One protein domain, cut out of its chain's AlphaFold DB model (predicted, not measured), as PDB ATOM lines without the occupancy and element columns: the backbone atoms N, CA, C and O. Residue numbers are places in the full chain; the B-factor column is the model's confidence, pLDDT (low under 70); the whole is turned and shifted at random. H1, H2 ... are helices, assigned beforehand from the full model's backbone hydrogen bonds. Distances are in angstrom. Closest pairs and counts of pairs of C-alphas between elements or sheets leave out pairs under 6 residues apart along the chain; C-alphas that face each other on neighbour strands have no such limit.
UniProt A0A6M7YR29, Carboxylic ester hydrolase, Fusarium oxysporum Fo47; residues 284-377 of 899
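AT A GLANCE: This is residues 284 to 377 of the 899 residues of the protein "Carboxylic ester hydrolase" of Fusarium oxysporum Fo47 (UniProt A0A6M7YR29). This is an up-and-down bundle of four helices, H1, H2, H3 and H5, each running against the one before it, with the short helix H4 set crosswise near one end. The longest helix, H2, lies in the middle and touches the other four, with H1 and H3 apart from each other and H5 running alongside H2, near H1 as well and touching H3 with residues 369 to 373. The 94 printed residues include five named helices, H1 to H5 in order along the chain, and no named strand; the class is all helix. The whole is compact, with a radius of gyration of the C-alphas of 13.3 A, and elongated, spanning 45 by 25 by 20 A.

HOW THE PARTS SIT: The hub is H2, residues 309 to 328, which touches four other helices. H1, residues 291 to 302, touches it at a shallow tilt of 3 degrees, opposite ways, and the two form a helical hairpin; their closest C-alphas, those of Ile 300 and Ala 309, are 6.1 A apart. H2 also forms a helical hairpin with H3, residues 337 to 346, which it touches with residues 318 to 326 alone; the closest C-alphas, of Ser 322 and Ala 339, are 5.0 A apart, and the tilt is a shallow 25 degrees. H5, residues 360 to 375, touches H2 and runs the same way at a shallow tilt of 8 degrees; the closest C-alphas, of Val 316 and Ile 365, are 6.7 A apart. With residues 369 to 373 alone H5 touches H3, opposite ways at a shallow tilt of 27 degrees; the closest C-alphas, of Ala 340 and Leu 372, are 5.9 A apart. H4, residues 349 to 355, is about perpendicular to both H2 and H5, at 81 degrees to each. It touches H2 at residues 311 to 315 alone, the closest C-alphas being those of Lys 311 and Tyr 351, 6.1 A apart, and H5 at residues 362 to 363 alone, the closest being those of Leu 355 and Ala 362, 5.6 A apart. H1 and H5 are close but not clearly touching, with the closest C-alphas, of Leu 296 and Ile 365, 7.4 A apart. H1 is apart from H3 and H4, and H3 is apart from H4. The helix packing is mostly aligned, but only just, with 4 of 6 touching pairs at a shallow tilt. In H2 every O i to N i+4 pair is within hydrogen-bond range; the counts are 6 of 8 in H1, 5 of 6 in H3, 2 of 3 in H4 and 10 of 12 in H5.

IN THESE COORDINATES: H2 is 28.3 A from first to last C-alpha, from Ala 309 at (26.148, -32.058, -61.138) to Ala 328. H5 measures 23.4 A and ends with C-alpha 375 at (22.984, -25.455, -34.205). H1 is 16.7 A long and begins with C-alpha 291 at (25.369, -39.821, -43.564). H3 is 14.7 A long and H4 10.3 A.

THE WHOLE: The two C-alphas farthest apart, those of Ser 305 and Asn 333, are 45.4 A from each other. The printed part has no cut. The links from H3 to H4 and from H4 to H5 are tight, those from H1 to H2 and from H2 to H3 are short, and no link is long. The mean pLDDT of the printed part is 79.5, and it is under 70 at residues 284 to 292, 304 to 307 and 330 to 335.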
ATOM      1  N   PRO A 284      42.547 -32.637 -39.965       60.62
ATOM      2  CA  PRO A 284      42.554 -34.105 -40.006       60.62
ATOM      3  C   PRO A 284      41.206 -34.773 -39.690       60.62
ATOM      4  O   PRO A 284      41.037 -35.957 -39.956       60.62
ATOM      5  N   ALA A 285      40.243 -34.047 -39.114       60.06
ATOM      6  CA  ALA A 285      38.909 -34.574 -38.835       60.06
ATOM      7  C   ALA A 285      37.935 -34.430 -40.020       60.06
ATOM      8  O   ALA A 285      36.850 -35.013 -39.981       60.06
ATOM      9  N   LEU A 286      38.299 -33.671 -41.065       62.75
ATOM     10  CA  LEU A 286      37.392 -33.316 -42.165       62.75
ATOM     11  C   LEU A 286      37.228 -34.409 -43.229       62.75
ATOM     12  O   LEU A 286      36.347 -34.292 -44.075       62.75
ATOM     13  N   GLU A 287      38.057 -35.454 -43.186       58.81
ATOM     14  CA  GLU A 287      37.994 -36.601 -44.105       58.81
ATOM     15  C   GLU A 287      36.956 -37.657 -43.685       58.81
ATOM     16  O   GLU A 287      36.664 -38.569 -44.452       58.81
ATOM     17  N   ASN A 288      36.366 -37.533 -42.488       62.91
ATOM     18  CA  ASN A 288      35.243 -38.378 -42.083       62.91
ATOM     19  C   ASN A 288      34.001 -38.043 -42.921       62.91
ATOM     20  O   ASN A 288      33.660 -36.871 -43.085       62.91
ATOM     21  N   GLU A 289      33.310 -39.075 -43.401       60.81
ATOM     22  CA  GLU A 289      32.043 -38.992 -44.131       60.81
ATOM     23  C   GLU A 289      30.853 -38.923 -43.154       60.81
ATOM     24  O   GLU A 289      30.871 -39.564 -42.101       60.81
ATOM     25  N   ILE A 290      29.824 -38.128 -43.472       67.19
ATOM     26  CA  ILE A 290      28.611 -37.980 -42.653       67.19
ATOM     27  C   ILE A 290      27.393 -38.348 -43.503       67.19
ATOM     28  O   ILE A 290      27.173 -37.817 -44.592       67.19
ATOM     29  N   GLU A 291      26.570 -39.237 -42.951       67.56
ATOM     30  CA  GLU A 291      25.369 -39.821 -43.564       67.56
ATOM     31  C   GLU A 291      24.422 -38.769 -44.175       67.56
ATOM     32  O   GLU A 291      23.921 -38.942 -45.284       67.56
ATOM     33  N   ALA A 292      24.264 -37.618 -43.511       65.12
ATOM     34  CA  ALA A 292      23.435 -36.511 -43.988       65.12
ATOM     35  C   ALA A 292      23.870 -35.944 -45.356       65.12
ATOM     36  O   ALA A 292      23.014 -35.540 -46.141       65.12
ATOM     37  N   THR A 293      25.169 -35.915 -45.677       78.56
ATOM     38  CA  THR A 293      25.636 -35.432 -46.991       78.56
ATOM     39  C   THR A 293      25.669 -36.523 -48.053       78.56
ATOM     40  O   THR A 293      25.584 -36.198 -49.235       78.56
ATOM     41  N   ALA A 294      25.726 -37.803 -47.671       81.81
ATOM     42  CA  ALA A 294      25.652 -38.912 -48.626       81.81
ATOM     43  C   ALA A 294      24.322 -38.892 -49.405       81.81
ATOM     44  O   ALA A 294      24.321 -39.024 -50.627       81.81
ATOM     45  N   ILE A 295      23.213 -38.581 -48.720       84.12
ATOM     46  CA  ILE A 295      21.883 -38.388 -49.328       84.12
ATOM     47  C   ILE A 295      21.901 -37.262 -50.380       84.12
ATOM     48  O   ILE A 295      21.260 -37.374 -51.423       84.12
ATOM     49  N   LEU A 296      22.657 -36.180 -50.148       85.69
ATOM     50  CA  LEU A 296      22.795 -35.095 -51.127       85.69
ATOM     51  C   LEU A 296      23.595 -35.529 -52.362       85.69
ATOM     52  O   LEU A 296      23.248 -35.115 -53.464       85.69
ATOM     53  N   HIS A 297      24.627 -36.368 -52.207       85.81
ATOM     54  CA  HIS A 297      25.323 -36.967 -53.353       85.81
ATOM     55  C   HIS A 297      24.379 -37.876 -54.158       85.81
ATOM     56  O   HIS A 297      24.222 -37.655 -55.357       85.81
ATOM     57  N   GLU A 298      23.659 -38.792 -53.503       84.62
ATOM     58  CA  GLU A 298      22.686 -39.690 -54.149       84.62
ATOM     59  C   GLU A 298      21.561 -38.927 -54.880       84.62
ATOM     60  O   GLU A 298      21.171 -39.299 -55.990       84.62
ATOM     61  N   MET A 299      21.078 -37.814 -54.318       86.12
ATOM     62  CA  MET A 299      20.111 -36.916 -54.967       86.12
ATOM     63  C   MET A 299      20.659 -36.292 -56.265       86.12
ATOM     64  O   MET A 299      19.913 -36.118 -57.229       86.12
ATOM     65  N   ILE A 300      21.951 -35.951 -56.312       86.00
ATOM     66  CA  ILE A 300      22.589 -35.391 -57.513       86.00
ATOM     67  C   ILE A 300      22.836 -36.498 -58.551       86.00
ATOM     68  O   ILE A 300      22.499 -36.315 -59.721       86.00
ATOM     69  N   ASP A 301      23.369 -37.649 -58.129       84.38
ATOM     70  CA  ASP A 301      23.707 -38.782 -59.003       84.38
ATOM     71  C   ASP A 301      22.462 -39.424 -59.644       84.38
ATOM     72  O   ASP A 301      22.472 -39.794 -60.821       84.38
ATOM     73  N   SER A 302      21.353 -39.517 -58.901       79.81
ATOM     74  CA  SER A 302      20.078 -40.036 -59.415       79.81
ATOM     75  C   SER A 302      19.427 -39.116 -60.458       79.81
ATOM     76  O   SER A 302      18.730 -39.603 -61.352       79.81
ATOM     77  N   ASN A 303      19.709 -37.807 -60.431       73.19
ATOM     78  CA  ASN A 303      19.282 -36.856 -61.457       73.19
ATOM     79  C   ASN A 303      20.362 -36.673 -62.545       73.19
ATOM     80  O   ASN A 303      20.870 -35.577 -62.793       73.19
ATOM     81  N   ALA A 304      20.665 -37.762 -63.258       52.56
ATOM     82  CA  ALA A 304      21.697 -37.854 -64.303       52.56
ATOM     83  C   ALA A 304      21.516 -36.919 -65.534       52.56
ATOM     84  O   ALA A 304      22.241 -37.042 -66.523       52.56
ATOM     85  N   SER A 305      20.557 -35.987 -65.500       60.16
ATOM     86  CA  SER A 305      20.365 -34.921 -66.492       60.16
ATOM     87  C   SER A 305      21.073 -33.602 -66.134       60.16
ATOM     88  O   SER A 305      21.190 -32.710 -66.979       60.16
ATOM     89  N   LEU A 306      21.560 -33.461 -64.894       64.12
ATOM     90  CA  LEU A 306      22.111 -32.215 -64.362       64.12
ATOM     91  C   LEU A 306      23.451 -31.827 -65.006       64.12
ATOM     92  O   LEU A 306      24.528 -32.236 -64.574       64.12
ATOM     93  N   SER A 307      23.397 -30.885 -65.951       69.81
ATOM     94  CA  SER A 307      24.565 -30.218 -66.559       69.81
ATOM     95  C   SER A 307      25.483 -29.481 -65.566       69.81
ATOM     96  O   SER A 307      26.547 -28.996 -65.948       69.81
ATOM     97  N   SER A 308      25.073 -29.384 -64.296       78.56
ATOM     98  CA  SER A 308      25.811 -28.769 -63.188       78.56
ATOM     99  C   SER A 308      26.119 -29.736 -62.033       78.56
ATOM    100  O   SER A 308      26.556 -29.271 -60.985       78.56
ATOM    101  N   ALA A 309      25.950 -31.057 -62.200       83.06
ATOM    102  CA  ALA A 309      26.148 -32.058 -61.138       83.06
ATOM    103  C   ALA A 309      27.475 -31.891 -60.368       83.06
ATOM    104  O   ALA A 309      27.476 -31.796 -59.143       83.06
ATOM    105  N   THR A 310      28.602 -31.725 -61.072       86.62
ATOM    106  CA  THR A 310      29.928 -31.484 -60.463       86.62
ATOM    107  C   THR A 310      29.946 -30.275 -59.519       86.62
ATOM    108  O   THR A 310      30.584 -30.314 -58.473       86.62
ATOM    109  N   LYS A 311      29.205 -29.212 -59.850       90.00
ATOM    110  CA  LYS A 311      29.128 -27.970 -59.063       90.00
ATOM    111  C   LYS A 311      28.372 -28.198 -57.758       90.00
ATOM    112  O   LYS A 311      28.756 -27.668 -56.717       90.00
ATOM    113  N   TYR A 312      27.333 -29.029 -57.810       89.31
ATOM    114  CA  TYR A 312      26.605 -29.473 -56.629       89.31
ATOM    115  C   TYR A 312      27.453 -30.411 -55.762       89.31
ATOM    116  O   TYR A 312      27.561 -30.155 -54.568       89.31
ATOM    117  N   HIS A 313      28.148 -31.408 -56.325       89.44
ATOM    118  CA  HIS A 313      29.044 -32.271 -55.539       89.44
ATOM    119  C   HIS A 313      30.185 -31.491 -54.864       89.44
ATOM    120  O   HIS A 313      30.512 -31.777 -53.713       89.44
ATOM    121  N   ASN A 314      30.762 -30.474 -55.521       89.69
ATOM    122  CA  ASN A 314      31.738 -29.580 -54.889       89.69
ATOM    123  C   ASN A 314      31.119 -28.819 -53.703       89.69
ATOM    124  O   ASN A 314      31.719 -28.747 -52.629       89.69
ATOM    125  N   ALA A 315      29.900 -28.292 -53.865       91.50
ATOM    126  CA  ALA A 315      29.195 -27.590 -52.794       91.50
ATOM    127  C   ALA A 315      28.846 -28.504 -51.609       91.50
ATOM    128  O   ALA A 315      29.075 -28.119 -50.462       91.50
ATOM    129  N   VAL A 316      28.386 -29.732 -51.874       90.38
ATOM    130  CA  VAL A 316      28.162 -30.755 -50.843       90.38
ATOM    131  C   VAL A 316      29.478 -31.152 -50.172       90.38
ATOM    132  O   VAL A 316      29.514 -31.256 -48.953       90.38
ATOM    133  N   SER A 317      30.587 -31.262 -50.910       88.94
ATOM    134  CA  SER A 317      31.914 -31.565 -50.346       88.94
ATOM    135  C   SER A 317      32.407 -30.475 -49.382       88.94
ATOM    136  O   SER A 317      32.974 -30.776 -48.331       88.94
ATOM    137  N   THR A 318      32.176 -29.196 -49.695       89.69
ATOM    138  CA  THR A 318      32.517 -28.085 -48.787       89.69
ATOM    139  C   THR A 318      31.551 -27.990 -47.604       89.69
ATOM    140  O   THR A 318      31.981 -27.714 -46.480       89.69
ATOM    141  N   LEU A 319      30.263 -28.286 -47.804       89.31
ATOM    142  CA  LEU A 319      29.299 -28.418 -46.712       89.31
ATOM    143  C   LEU A 319      29.671 -29.574 -45.772       89.31
ATOM    144  O   LEU A 319      29.623 -29.414 -44.556       89.31
ATOM    145  N   GLN A 320      30.142 -30.692 -46.322       88.12
ATOM    146  CA  GLN A 320      30.585 -31.855 -45.566       88.12
ATOM    147  C   GLN A 320      31.801 -31.542 -44.692       88.12
ATOM    148  O   GLN A 320      31.787 -31.797 -43.488       88.12
ATOM    149  N   ARG A 321      32.822 -30.880 -45.254       86.12
ATOM    150  CA  ARG A 321      33.945 -30.342 -44.465       86.12
ATOM    151  C   ARG A 321      33.465 -29.411 -43.352       86.12
ATOM    152  O   ARG A 321      34.014 -29.445 -42.258       86.12
ATOM    153  N   SER A 322      32.427 -28.618 -43.600       86.50
ATOM    154  CA  SER A 322      31.864 -27.697 -42.605       86.50
ATOM    155  C   SER A 322      31.129 -28.442 -41.478       86.50
ATOM    156  O   SER A 322      31.310 -28.109 -40.309       86.50
ATOM    157  N   PHE A 323      30.386 -29.512 -41.781       84.62
ATOM    158  CA  PHE A 323      29.805 -30.399 -40.766       84.62
ATOM    159  C   PHE A 323      30.876 -31.133 -39.943       84.62
ATOM    160  O   PHE A 323      30.819 -31.113 -38.711       84.62
ATOM    161  N   SER A 324      31.889 -31.713 -40.591       82.19
ATOM    162  CA  SER A 324      32.997 -32.382 -39.897       82.19
ATOM    163  C   SER A 324      33.839 -31.408 -39.061       82.19
ATOM    164  O   SER A 324      34.282 -31.767 -37.971       82.19
ATOM    165  N   LEU A 325      33.988 -30.148 -39.494       79.81
ATOM    166  CA  LEU A 325      34.617 -29.092 -38.697       79.81
ATOM    167  C   LEU A 325      33.765 -28.761 -37.467       79.81
ATOM    168  O   LEU A 325      34.288 -28.732 -36.359       79.81
ATOM    169  N   HIS A 326      32.449 -28.592 -37.622       82.50
ATOM    170  CA  HIS A 326      31.542 -28.368 -36.491       82.50
ATOM    171  C   HIS A 326      31.634 -29.491 -35.438       82.50
ATOM    172  O   HIS A 326      31.672 -29.205 -34.240       82.50
ATOM    173  N   ALA A 327      31.745 -30.753 -35.871       78.38
ATOM    174  CA  ALA A 327      31.965 -31.899 -34.987       78.38
ATOM    175  C   ALA A 327      33.369 -31.898 -34.339       78.38
ATOM    176  O   ALA A 327      33.506 -32.108 -33.135       78.38
ATOM    177  N   ALA A 328      34.431 -31.581 -35.085       75.12
ATOM    178  CA  ALA A 328      35.789 -31.446 -34.540       75.12
ATOM    179  C   ALA A 328      35.927 -30.290 -33.521       75.12
ATOM    180  O   ALA A 328      36.836 -30.277 -32.681       75.12
ATOM    181  N   LEU A 329      35.011 -29.320 -33.575       72.38
ATOM    182  CA  LEU A 329      34.882 -28.207 -32.638       72.38
ATOM    183  C   LEU A 329      33.876 -28.492 -31.499       72.38
ATOM    184  O   LEU A 329      33.449 -27.563 -30.817       72.38
ATOM    185  N   GLU A 330      33.521 -29.758 -31.238       63.88
ATOM    186  CA  GLU A 330      32.579 -30.110 -30.164       63.88
ATOM    187  C   GLU A 330      33.082 -29.804 -28.741       63.88
ATOM    188  O   GLU A 330      32.265 -29.560 -27.848       63.88
ATOM    189  N   GLN A 331      34.399 -29.823 -28.512       58.59
ATOM    190  CA  GLN A 331      34.988 -29.634 -27.180       58.59
ATOM    191  C   GLN A 331      34.732 -28.224 -26.610       58.59
ATOM    192  O   GLN A 331      34.637 -27.260 -27.375       58.59
ATOM    193  N   PRO A 332      34.667 -28.066 -25.270       45.47
ATOM    194  CA  PRO A 332      34.606 -26.745 -24.653       45.47
ATOM    195  C   PRO A 332      35.766 -25.852 -25.121       45.47
ATOM    196  O   PRO A 332      36.864 -26.330 -25.409       45.47
ATOM    197  N   ASN A 333      35.497 -24.547 -25.177       50.84
ATOM    198  CA  ASN A 333      36.390 -23.481 -25.639       50.84
ATOM    199  C   ASN A 333      36.612 -23.386 -27.170       50.84
ATOM    200  O   ASN A 333      37.423 -22.570 -27.613       50.84
ATOM    201  N   ARG A 334      35.907 -24.177 -27.999       59.75
ATOM    202  CA  ARG A 334      36.018 -24.141 -29.473       59.75
ATOM    203  C   ARG A 334      34.834 -23.426 -30.152       59.75
ATOM    204  O   ARG A 334      33.673 -23.624 -29.802       59.75
ATOM    205  N   ARG A 335      35.129 -22.582 -31.151       65.25
ATOM    206  CA  ARG A 335      34.153 -21.710 -31.841       65.25
ATOM    207  C   ARG A 335      33.363 -22.468 -32.918       65.25
ATOM    208  O   ARG A 335      33.659 -22.353 -34.101       65.25
ATOM    209  N   ARG A 336      32.315 -23.203 -32.522       71.38
ATOM    210  CA  ARG A 336      31.411 -23.934 -33.447       71.38
ATOM    211  C   ARG A 336      30.855 -23.072 -34.604       71.38
ATOM    212  O   ARG A 336      30.654 -23.590 -35.699       71.38
ATOM    213  N   PHE A 337      30.700 -21.762 -34.392       76.12
ATOM    214  CA  PHE A 337      30.311 -20.767 -35.403       76.12
ATOM    215  C   PHE A 337      31.264 -20.700 -36.612       76.12
ATOM    216  O   PHE A 337      30.811 -20.503 -37.740       76.12
ATOM    217  N   ASP A 338      32.567 -20.923 -36.414       77.00
ATOM    218  CA  ASP A 338      33.568 -20.790 -37.483       77.00
ATOM    219  C   ASP A 338      33.390 -21.853 -38.582       77.00
ATOM    220  O   ASP A 338      33.762 -21.621 -39.730       77.00
ATOM    221  N   ALA A 339      32.716 -22.966 -38.278       80.94
ATOM    222  CA  ALA A 339      32.313 -23.963 -39.265       80.94
ATOM    223  C   ALA A 339      31.254 -23.445 -40.258       80.94
ATOM    224  O   ALA A 339      31.324 -23.744 -41.449       80.94
ATOM    225  N   ALA A 340      30.300 -22.624 -39.803       82.69
ATOM    226  CA  ALA A 340      29.329 -21.982 -40.694       82.69
ATOM    227  C   ALA A 340      29.995 -20.894 -41.559       82.69
ATOM    228  O   ALA A 340      29.625 -20.697 -42.718       82.69
ATOM    229  N   ILE A 341      31.017 -20.218 -41.022       84.88
ATOM    230  CA  ILE A 341      31.812 -19.231 -41.763       84.88
ATOM    231  C   ILE A 341      32.719 -19.890 -42.811       84.88
ATOM    232  O   ILE A 341      32.802 -19.375 -43.926       84.88
ATOM    233  N   ALA A 342      33.323 -21.045 -42.509       83.62
ATOM    234  CA  ALA A 342      34.129 -21.810 -43.462       83.62
ATOM    235  C   ALA A 342      33.345 -22.121 -44.749       83.62
ATOM    236  O   ALA A 342      33.797 -21.758 -45.835       83.62
ATOM    237  N   PHE A 343      32.119 -22.654 -44.642       88.19
ATOM    238  CA  PHE A 343      31.250 -22.883 -45.807       88.19
ATOM    239  C   PHE A 343      31.082 -21.625 -46.675       88.19
ATOM    240  O   PHE A 343      31.241 -21.672 -47.895       88.19
ATOM    241  N   CYS A 344      30.792 -20.487 -46.036       88.12
ATOM    242  CA  CYS A 344      30.543 -19.213 -46.709       88.12
ATOM    243  C   CYS A 344      31.761 -18.722 -47.513       88.12
ATOM    244  O   CYS A 344      31.601 -18.178 -48.611       88.12
ATOM    245  N   LEU A 345      32.970 -18.928 -46.983       85.62
ATOM    246  CA  LEU A 345      34.232 -18.531 -47.611       85.62
ATOM    247  C   LEU A 345      34.679 -19.508 -48.709       85.62
ATOM    248  O   LEU A 345      35.127 -19.059 -49.770       85.62
ATOM    249  N   ASP A 346      34.525 -20.814 -48.485       86.19
ATOM    250  CA  ASP A 346      35.211 -21.853 -49.263       86.19
ATOM    251  C   ASP A 346      34.390 -22.462 -50.404       86.19
ATOM    252  O   ASP A 346      34.979 -23.015 -51.330       86.19
ATOM    253  N   VAL A 347      33.052 -22.374 -50.392       88.62
ATOM    254  CA  VAL A 347      32.236 -22.995 -51.458       88.62
ATOM    255  C   VAL A 347      32.478 -22.317 -52.822       88.62
ATOM    256  O   VAL A 347      32.867 -21.150 -52.873       88.62
ATOM    257  N   ASP A 348      32.331 -23.033 -53.938       87.06
ATOM    258  CA  ASP A 348      32.765 -22.533 -55.253       87.06
ATOM    259  C   ASP A 348      31.917 -21.371 -55.785       87.06
ATOM    260  O   ASP A 348      30.696 -21.355 -55.633       87.06
ATOM    261  N   ASP A 349      32.553 -20.428 -56.490       85.19
ATOM    262  CA  ASP A 349      31.876 -19.264 -57.088       85.19
ATOM    263  C   ASP A 349      30.742 -19.676 -58.053       85.19
ATOM    264  O   ASP A 349      29.718 -18.999 -58.153       85.19
ATOM    265  N   GLU A 350      30.865 -20.839 -58.703       87.44
ATOM    266  CA  GLU A 350      29.827 -21.372 -59.587       87.44
ATOM    267  C   GLU A 350      28.534 -21.786 -58.861       87.44
ATOM    268  O   GLU A 350      27.461 -21.747 -59.465       87.44
ATOM    269  N   TYR A 351      28.604 -22.155 -57.578       88.56
ATOM    270  CA  TYR A 351      27.430 -22.520 -56.776       88.56
ATOM    271  C   TYR A 351      26.563 -21.292 -56.450       88.56
ATOM    272  O   TYR A 351      25.334 -21.381 -56.443       88.56
ATOM    273  N   PHE A 352      27.164 -20.107 -56.301       83.75
ATOM    274  CA  PHE A 352      26.414 -18.856 -56.117       83.75
ATOM    275  C   PHE A 352      25.612 -18.481 -57.354       83.75
ATOM    276  O   PHE A 352      24.505 -17.970 -57.225       83.75
ATOM    277  N   GLU A 353      26.118 -18.777 -58.549       85.81
ATOM    278  CA  GLU A 353      25.367 -18.576 -59.790       85.81
ATOM    279  C   GLU A 353      24.203 -19.567 -59.955       85.81
ATOM    280  O   GLU A 353      23.301 -19.305 -60.750       85.81
ATOM    281  N   LEU A 354      24.178 -20.672 -59.200       89.12
ATOM    282  CA  LEU A 354      23.034 -21.591 -59.109       89.12
ATOM    283  C   LEU A 354      22.040 -21.135 -58.023       89.12
ATOM    284  O   LEU A 354      20.833 -21.147 -58.267       89.12
ATOM    285  N   LEU A 355      22.525 -20.621 -56.882       87.75
ATOM    286  CA  LEU A 355      21.690 -19.991 -55.846       87.75
ATOM    287  C   LEU A 355      20.992 -18.710 -56.335       87.75
ATOM    288  O   LEU A 355      19.792 -18.556 -56.119       87.75
ATOM    289  N   LYS A 356      21.690 -17.828 -57.062       86.38
ATOM    290  CA  LYS A 356      21.107 -16.635 -57.715       86.38
ATOM    291  C   LYS A 356      19.999 -17.001 -58.705       86.38
ATOM    292  O   LYS A 356      19.019 -16.277 -58.830       86.38
ATOM    293  N   LYS A 357      20.138 -18.144 -59.382       86.44
ATOM    294  CA  LYS A 357      19.129 -18.724 -60.288       86.44
ATOM    295  C   LYS A 357      18.103 -19.602 -59.563       86.44
ATOM    296  O   LYS A 357      17.315 -20.269 -60.230       86.44
ATOM    297  N   ARG A 358      18.138 -19.629 -58.223       85.62
ATOM    298  CA  ARG A 358      17.208 -20.330 -57.322       85.62
ATOM    299  C   ARG A 358      16.926 -21.774 -57.756       85.62
ATOM    300  O   ARG A 358      15.791 -22.235 -57.710       85.62
ATOM    301  N   GLN A 359      17.967 -22.470 -58.223       85.94
ATOM    302  CA  GLN A 359      17.846 -23.854 -58.688       85.94
ATOM    303  C   GLN A 359      17.476 -24.774 -57.510       85.94
ATOM    304  O   GLN A 359      18.079 -24.619 -56.443       85.94
ATOM    305  N   PRO A 360      16.529 -25.722 -57.661       80.69
ATOM    306  CA  PRO A 360      16.025 -26.514 -56.539       80.69
ATOM    307  C   PRO A 360      17.121 -27.238 -55.755       80.69
ATOM    308  O   PRO A 360      17.152 -27.147 -54.531       80.69
ATOM    309  N   GLU A 361      18.081 -27.877 -56.430       85.56
ATOM    310  CA  GLU A 361      19.150 -28.622 -55.756       85.56
ATOM    311  C   GLU A 361      20.098 -27.685 -54.990       85.56
ATOM    312  O   GLU A 361      20.576 -28.030 -53.909       85.56
ATOM    313  N   ALA A 362      20.314 -26.460 -55.490       88.12
ATOM    314  CA  ALA A 362      21.069 -25.434 -54.774       88.12
ATOM    315  C   ALA A 362      20.351 -25.006 -53.482       88.12
ATOM    316  O   ALA A 362      20.987 -24.833 -52.443       88.12
ATOM    317  N   LEU A 363      19.022 -24.869 -53.527       86.19
ATOM    318  CA  LEU A 363      18.217 -24.526 -52.353       86.19
ATOM    319  C   LEU A 363      18.171 -25.669 -51.324       86.19
ATOM    320  O   LEU A 363      18.210 -25.390 -50.128       86.19
ATOM    321  N   VAL A 364      18.180 -26.938 -51.753       84.62
ATOM    322  CA  VAL A 364      18.313 -28.097 -50.845       84.62
ATOM    323  C   VAL A 364      19.679 -28.087 -50.147       84.62
ATOM    324  O   VAL A 364      19.737 -28.203 -48.923       84.62
ATOM    325  N   ILE A 365      20.785 -27.878 -50.872       89.06
ATOM    326  CA  ILE A 365      22.126 -27.794 -50.257       89.06
ATOM    327  C   ILE A 365      22.198 -26.608 -49.273       89.06
ATOM    328  O   ILE A 365      22.766 -26.733 -48.184       89.06
ATOM    329  N   LEU A 366      21.553 -25.478 -49.589       88.88
ATOM    330  CA  LEU A 366      21.417 -24.345 -48.668       88.88
ATOM    331  C   LEU A 366      20.558 -24.672 -47.430       88.88
ATOM    332  O   LEU A 366      20.880 -24.212 -46.335       88.88
ATOM    333  N   ALA A 367      19.506 -25.484 -47.562       83.56
ATOM    334  CA  ALA A 367      18.693 -25.931 -46.431       83.56
ATOM    335  C   ALA A 367      19.491 -26.823 -45.465       83.56
ATOM    336  O   ALA A 367      19.373 -26.672 -44.250       83.56
ATOM    337  N   PHE A 368      20.384 -27.680 -45.974       86.12
ATOM    338  CA  PHE A 368      21.320 -28.422 -45.122       86.12
ATOM    339  C   PHE A 368      22.351 -27.487 -44.465       86.12
ATOM    340  O   PHE A 368      22.636 -27.637 -43.278       86.12
ATOM    341  N   PHE A 369      22.848 -26.454 -45.159       87.62
ATOM    342  CA  PHE A 369      23.657 -25.406 -44.517       87.62
ATOM    343  C   PHE A 369      22.900 -24.670 -43.391       87.62
ATOM    344  O   PHE A 369      23.489 -24.363 -42.354       87.62
ATOM    345  N   ALA A 370      21.588 -24.446 -43.523       84.31
ATOM    346  CA  ALA A 370      20.783 -23.829 -42.466       84.31
ATOM    347  C   ALA A 370      20.744 -24.659 -41.161       84.31
ATOM    348  O   ALA A 370      20.509 -24.094 -40.091       84.31
ATOM    349  N   VAL A 371      21.067 -25.959 -41.198       82.38
ATOM    350  CA  VAL A 371      21.254 -26.785 -39.989       82.38
ATOM    351  C   VAL A 371      22.473 -26.322 -39.178       82.38
ATOM    352  O   VAL A 371      22.387 -26.234 -37.952       82.38
ATOM    353  N   LEU A 372      23.578 -25.935 -39.835       80.75
ATOM    354  CA  LEU A 372      24.748 -25.347 -39.163       80.75
ATOM    355  C   LEU A 372      24.402 -24.011 -38.492       80.75
ATOM    356  O   LEU A 372      24.874 -23.747 -37.384       80.75
ATOM    357  N   LEU A 373      23.546 -23.192 -39.117       82.12
ATOM    358  CA  LEU A 373      23.017 -21.977 -38.486       82.12
ATOM    359  C   LEU A 373      22.162 -22.337 -37.263       82.12
ATOM    360  O   LEU A 373      22.440 -21.866 -36.163       82.12
ATOM    361  N   HIS A 374      21.189 -23.240 -37.415       76.75
ATOM    362  CA  HIS A 374      20.294 -23.653 -36.333       76.75
ATOM    363  C   HIS A 374      21.049 -24.223 -35.117       76.75
ATOM    364  O   HIS A 374      20.673 -23.944 -33.976       76.75
ATOM    365  N   TRP A 375      22.133 -24.984 -35.309       78.31
ATOM    366  CA  TRP A 375      22.984 -25.455 -34.205       78.31
ATOM    367  C   TRP A 375      23.747 -24.324 -33.491       78.31
ATOM    368  O   TRP A 375      24.033 -24.448 -32.303       78.31
ATOM    369  N   ASN A 376      24.000 -23.201 -34.170       77.69
ATOM    370  CA  ASN A 376      24.672 -22.013 -33.630       77.69
ATOM    371  C   ASN A 376      23.703 -20.870 -33.241       77.69
ATOM    372  O   ASN A 376      24.148 -19.772 -32.908       77.69
ATOM    373  N   ARG A 377      22.384 -21.118 -33.191       75.00
ATOM    374  CA  ARG A 377      21.354 -20.131 -32.779       75.00
ATOM    375  C   ARG A 377      21.537 -19.548 -31.367       75.00
ATOM    376  O   ARG A 377      20.972 -18.512 -31.041       75.00
TER     377      ARG A 377